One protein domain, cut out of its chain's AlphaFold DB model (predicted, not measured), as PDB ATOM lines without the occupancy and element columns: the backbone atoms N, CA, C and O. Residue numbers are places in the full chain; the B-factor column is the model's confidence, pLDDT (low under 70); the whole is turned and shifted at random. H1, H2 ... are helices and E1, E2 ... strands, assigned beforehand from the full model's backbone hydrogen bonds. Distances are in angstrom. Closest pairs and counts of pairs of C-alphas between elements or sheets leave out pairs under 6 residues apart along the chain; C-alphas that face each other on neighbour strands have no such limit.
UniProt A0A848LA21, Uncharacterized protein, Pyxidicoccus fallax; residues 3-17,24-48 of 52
ATOM      1  N   THR A   3     167.639 151.131 152.489       61.78
ATOM      2  CA  THR A   3     167.518 149.754 151.983       61.78
ATOM      3  C   THR A   3     166.397 149.581 150.958       61.78
ATOM      4  O   THR A   3     166.589 148.897 149.959       61.78
ATOM      5  N   LEU A   4     165.262 150.263 151.149       63.34
ATOM      6  CA  LEU A   4     164.123 150.237 150.219       63.34
ATOM      7  C   LEU A   4     164.488 150.764 148.824       63.34
ATOM      8  O   LEU A   4     164.053 150.207 147.821       63.34
ATOM      9  N   LYS A   5     165.334 151.798 148.759       60.53
ATOM     10  CA  LYS A   5     165.753 152.409 147.492       60.53
ATOM     11  C   LYS A   5     166.609 151.440 146.668       60.53
ATOM     12  O   LYS A   5     166.292 151.166 145.521       60.53
ATOM     13  N   ALA A   6     167.592 150.801 147.305       64.25
ATOM     14  CA  ALA A   6     168.459 149.817 146.654       64.25
ATOM     15  C   ALA A   6     167.705 148.578 146.129       64.25
ATOM     16  O   ALA A   6     168.080 148.021 145.096       64.25
ATOM     17  N   MET A   7     166.649 148.136 146.822       66.69
ATOM     18  CA  MET A   7     165.804 147.038 146.339       66.69
ATOM     19  C   MET A   7     164.897 147.469 145.180       66.69
ATOM     20  O   MET A   7     164.771 146.721 144.213       66.69
ATOM     21  N   SER A   8     164.327 148.677 145.230       68.06
ATOM     22  CA  SER A   8     163.499 149.220 144.144       68.06
ATOM     23  C   SER A   8     164.288 149.386 142.845       68.06
ATOM     24  O   SER A   8     163.802 148.995 141.786       68.06
ATOM     25  N   ASP A   9     165.514 149.911 142.916       66.75
ATOM     26  CA  ASP A   9     166.385 150.078 141.746       66.75
ATOM     27  C   ASP A   9     166.736 148.727 141.092       66.75
ATOM     28  O   ASP A   9     166.764 148.611 139.867       66.75
ATOM     29  N   ARG A  10     166.939 147.666 141.888       69.69
ATOM     30  CA  ARG A  10     167.191 146.310 141.362       69.69
ATOM     31  C   ARG A  10     165.983 145.708 140.653       69.69
ATOM     32  O   ARG A  10     166.163 145.029 139.649       69.69
ATOM     33  N   ILE A  11     164.777 145.943 141.165       76.31
ATOM     34  CA  ILE A  11     163.545 145.452 140.536       76.31
ATOM     35  C   ILE A  11     163.289 146.214 139.234       76.31
ATOM     36  O   ILE A  11     162.994 145.593 138.219       76.31
ATOM     37  N   LEU A  12     163.478 147.535 139.223       68.44
ATOM     38  CA  LEU A  12     163.312 148.347 138.015       68.44
ATOM     39  C   LEU A  12     164.278 147.932 136.895       68.44
ATOM     40  O   LEU A  12     163.853 147.871 135.744       68.44
ATOM     41  N   LYS A  13     165.522 147.545 137.213       66.31
ATOM     42  CA  LYS A  13     166.485 147.009 136.229       66.31
ATOM     43  C   LYS A  13     166.058 145.697 135.554       66.31
ATOM     44  O   LYS A  13     166.599 145.372 134.503       66.31
ATOM     45  N   LEU A  14     165.128 144.932 136.136       76.19
ATOM     46  CA  LEU A  14     164.606 143.708 135.508       76.19
ATOM     47  C   LEU A  14     163.578 144.007 134.406       76.19
ATOM     48  O   LEU A  14     163.391 143.180 133.518       76.19
ATOM     49  N   PHE A  15     162.920 145.168 134.463       74.44
ATOM     50  CA  PHE A  15     161.826 145.530 133.553       74.44
ATOM     51  C   PHE A  15     162.172 146.683 132.611       74.44
ATOM     52  O   PHE A  15     161.637 146.754 131.508       74.44
ATOM     53  N   LEU A  16     163.071 147.575 133.022       64.56
ATOM     54  CA  LEU A  16     163.585 148.650 132.190       64.56
ATOM     55  C   LEU A  16     165.035 148.348 131.840       64.56
ATOM     56  O   LEU A  16     165.882 148.216 132.726       64.56
ATOM     57  N   SER A  17     165.330 148.278 130.540       60.34
ATOM     58  CA  SER A  17     166.710 148.370 130.075       60.34
ATOM     59  C   SER A  17     167.313 149.647 130.644       60.34
ATOM     60  O   SER A  17     166.681 150.701 130.600       60.34
ATOM     61  N   CYS A  24     173.561 163.036 124.721       81.38
ATOM     62  CA  CYS A  24     174.831 162.948 124.015       81.38
ATOM     63  C   CYS A  24     175.412 164.356 123.888       81.38
ATOM     64  O   CYS A  24     174.680 165.307 123.599       81.38
ATOM     65  N   ILE A  25     176.720 164.497 124.112       84.69
ATOM     66  CA  ILE A  25     177.377 165.778 123.855       84.69
ATOM     67  C   ILE A  25     177.159 166.204 122.387       84.69
ATOM     68  O   ILE A  25     177.010 165.332 121.525       84.69
ATOM     69  N   PRO A  26     177.190 167.510 122.067       82.94
ATOM     70  CA  PRO A  26     176.981 167.997 120.698       82.94
ATOM     71  C   PRO A  26     177.948 167.382 119.676       82.94
ATOM     72  O   PRO A  26     177.593 167.157 118.523       82.94
ATOM     73  N   GLU A  27     179.155 167.044 120.129       83.50
ATOM     74  CA  GLU A  27     180.209 166.460 119.300       83.50
ATOM     75  C   GLU A  27     180.039 164.949 119.081       83.50
ATOM     76  O   GLU A  27     180.891 164.319 118.458       83.50
ATOM     77  N   HIS A  28     178.974 164.329 119.601       86.25
ATOM     78  CA  HIS A  28     178.753 162.896 119.449       86.25
ATOM     79  C   HIS A  28     178.747 162.488 117.970       86.25
ATOM     80  O   HIS A  28     178.052 163.066 117.139       86.25
ATOM     81  N   GLY A  29     179.545 161.471 117.640       84.19
ATOM     82  CA  GLY A  29     179.718 160.997 116.269       84.19
ATOM     83  C   GLY A  29     180.739 161.789 115.446       84.19
ATOM     84  O   GLY A  29     181.155 161.296 114.395       84.19
ATOM     85  N   GLN A  30     181.215 162.947 115.918       88.81
ATOM     86  CA  GLN A  30     182.301 163.670 115.256       88.81
ATOM     87  C   GLN A  30     183.645 162.953 115.424       88.81
ATOM     88  O   GLN A  30     183.871 162.221 116.394       88.81
ATOM     89  N   CYS A  31     184.551 163.166 114.466       89.06
ATOM     90  CA  CYS A  31     185.893 162.593 114.481       89.06
ATOM     91  C   CYS A  31     186.790 163.300 115.496       89.06
ATOM     92  O   CYS A  31     187.010 164.503 115.415       89.06
ATOM     93  N   CYS A  32     187.370 162.539 116.420       85.81
ATOM     94  CA  CYS A  32     188.241 163.082 117.458       85.81
ATOM     95  C   CYS A  32     189.717 162.957 117.050       85.81
ATOM     96  O   CYS A  32     190.383 162.029 117.491       85.81
ATOM     97  N   SER A  33     190.206 163.870 116.193       72.56
ATOM     98  CA  SER A  33     191.595 164.100 115.697       72.56
ATOM     99  C   SER A  33     192.430 162.916 115.169       72.56
ATOM    100  O   SER A  33     193.324 163.110 114.351       72.56
ATOM    101  N   THR A  34     192.180 161.689 115.607       68.25
ATOM    102  CA  THR A  34     192.893 160.471 115.239       68.25
ATOM    103  C   THR A  34     192.027 159.689 114.264       68.25
ATOM    104  O   THR A  34     190.830 159.504 114.497       68.25
ATOM    105  N   LYS A  35     192.636 159.190 113.185       77.75
ATOM    106  CA  LYS A  35     191.955 158.318 112.221       77.75
ATOM    107  C   LYS A  35     191.268 157.155 112.933       77.75
ATOM    108  O   LYS A  35     191.839 156.537 113.830       77.75
ATOM    109  N   GLY A  36     190.038 156.869 112.521       83.31
ATOM    110  CA  GLY A  36     189.249 155.771 113.068       83.31
ATOM    111  C   GLY A  36     188.789 155.964 114.513       83.31
ATOM    112  O   GLY A  36     188.605 154.970 115.209       83.31
ATOM    113  N   LYS A  37     188.614 157.201 115.001       87.94
ATOM    114  CA  LYS A  37     188.000 157.450 116.314       87.94
ATOM    115  C   LYS A  37     186.896 158.510 116.256       87.94
ATOM    116  O   LYS A  37     187.050 159.511 115.557       87.94
ATOM    117  N   ARG A  38     185.810 158.312 117.014       89.75
ATOM    118  CA  ARG A  38     184.711 159.288 117.186       89.75
ATOM    119  C   ARG A  38     184.393 159.528 118.651       89.75
ATOM    120  O   ARG A  38     184.644 158.667 119.493       89.75
ATOM    121  N   PHE A  39     183.782 160.668 118.945       89.12
ATOM    122  CA  PHE A  39     183.216 160.924 120.264       89.12
ATOM    123  C   PHE A  39     181.978 160.055 120.521       89.12
ATOM    124  O   PHE A  39     181.009 160.066 119.755       89.12
ATOM    125  N   ASN A  40     181.982 159.316 121.630       87.12
ATOM    126  CA  ASN A  40     180.773 158.693 122.165       87.12
ATOM    127  C   ASN A  40     179.871 159.747 122.849       87.12
ATOM    128  O   ASN A  40     180.243 160.914 122.961       87.12
ATOM    129  N   CYS A  41     178.682 159.352 123.311       84.81
ATOM    130  CA  CYS A  41     177.738 160.279 123.953       84.81
ATOM    131  C   CYS A  41     178.277 160.935 125.232       84.81
ATOM    132  O   CYS A  41     177.785 161.984 125.630       84.81
ATOM    133  N   TYR A  42     179.314 160.356 125.837       85.69
ATOM    134  CA  TYR A  42     179.987 160.866 127.030       85.69
ATOM    135  C   TYR A  42     181.194 161.762 126.703       85.69
ATOM    136  O   TYR A  42     181.932 162.146 127.605       85.69
ATOM    137  N   GLY A  43     181.455 162.045 125.422       85.69
ATOM    138  CA  GLY A  43     182.619 162.818 124.986       85.69
ATOM    139  C   GLY A  43     183.953 162.083 125.051       85.69
ATOM    140  O   GLY A  43     185.004 162.698 124.901       85.69
ATOM    141  N   SER A  44     183.945 160.763 125.231       86.88
ATOM    142  CA  SER A  44     185.159 159.952 125.121       86.88
ATOM    143  C   SER A  44     185.431 159.581 123.663       86.88
ATOM    144  O   SER A  44     184.530 159.163 122.935       86.88
ATOM    145  N   CYS A  45     186.689 159.696 123.248       89.00
ATOM    146  CA  CYS A  45     187.152 159.335 121.912       89.00
ATOM    147  C   CYS A  45     187.344 157.811 121.812       89.00
ATOM    148  O   CYS A  45     188.303 157.263 122.359       89.00
ATOM    149  N   VAL A  46     186.421 157.125 121.135       88.56
ATOM    150  CA  VAL A  46     186.403 155.659 121.000       88.56
ATOM    151  C   VAL A  46     186.723 155.229 119.570       88.56
ATOM    152  O   VAL A  46     186.356 155.904 118.607       88.56
ATOM    153  N   THR A  47     187.418 154.098 119.426       88.06
ATOM    154  CA  THR A  47     187.762 153.522 118.118       88.06
ATOM    155  C   THR A  47     186.502 153.107 117.362       88.06
ATOM    156  O   THR A  47     185.638 152.423 117.905       88.06
ATOM    157  N   THR A  48     186.393 153.517 116.102       82.75
ATOM    158  CA  THR A  48     185.245 153.247 115.236       82.75
ATOM    159  C   THR A  48     185.637 153.302 113.761       82.75
ATOM    160  O   THR A  48     186.568 154.004 113.357       82.75
TER     161      THR A  48
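AT A GLANCE: This is residues 3 to 17 and 24 to 48 of the 52 residues of an uncharacterized protein of Pyxidicoccus fallax (UniProt A0A848LA21). A small head, made of the two-stranded hairpin E1 and E2 and the loops of residues 24 to 36, makes one end of a rod; the lone helix H1, in residues 3 to 17 that stand free, makes the other. The printed part has 40 residues, in the order H1, E1, E2, with an antiparallel sheet E1 - E2. The class is mixed, with 19 residues, under half, in named elements. The whole is extended, with a radius of gyration of the C-alphas of 16.8 A and spans of 47 by 16 by 14 A.

HOW THE PARTS SIT: E1, residues 37 to 39, and E2, residues 45 to 47, form an antiparallel hairpin with a tight link, their directions at 140 degrees. C-alphas 37 and 47 face each other at 4.3 A. N 38 and O 46 are within hydrogen-bond range at 2.9 A, as are N 46 and O 38 at 2.9 A. H1, residues 3 to 15, is apart from E2. In H1, 7 of 9 O i to N i+4 pairs are within hydrogen-bond range.

IN THESE COORDINATES: E1 is 7.1 A long and E2 7.0 A; C-alpha 47 is at (187.762, 153.522, 118.118). H1 is 19.7 A long, from C-alpha 3 at (167.518, 149.754, 151.983).

THE WHOLE: The C-alphas farthest apart, of Leu 4 and Lys 35, are 47.8 A apart. Residues 18 to 23 are not printed; C-alphas 17 and 24 are 17.8 A apart across this cut, in the link from H1 to E1. Thirteen residues have pLDDT under 70: 3 to 10, 12 to 13, 16 to 17 and 34.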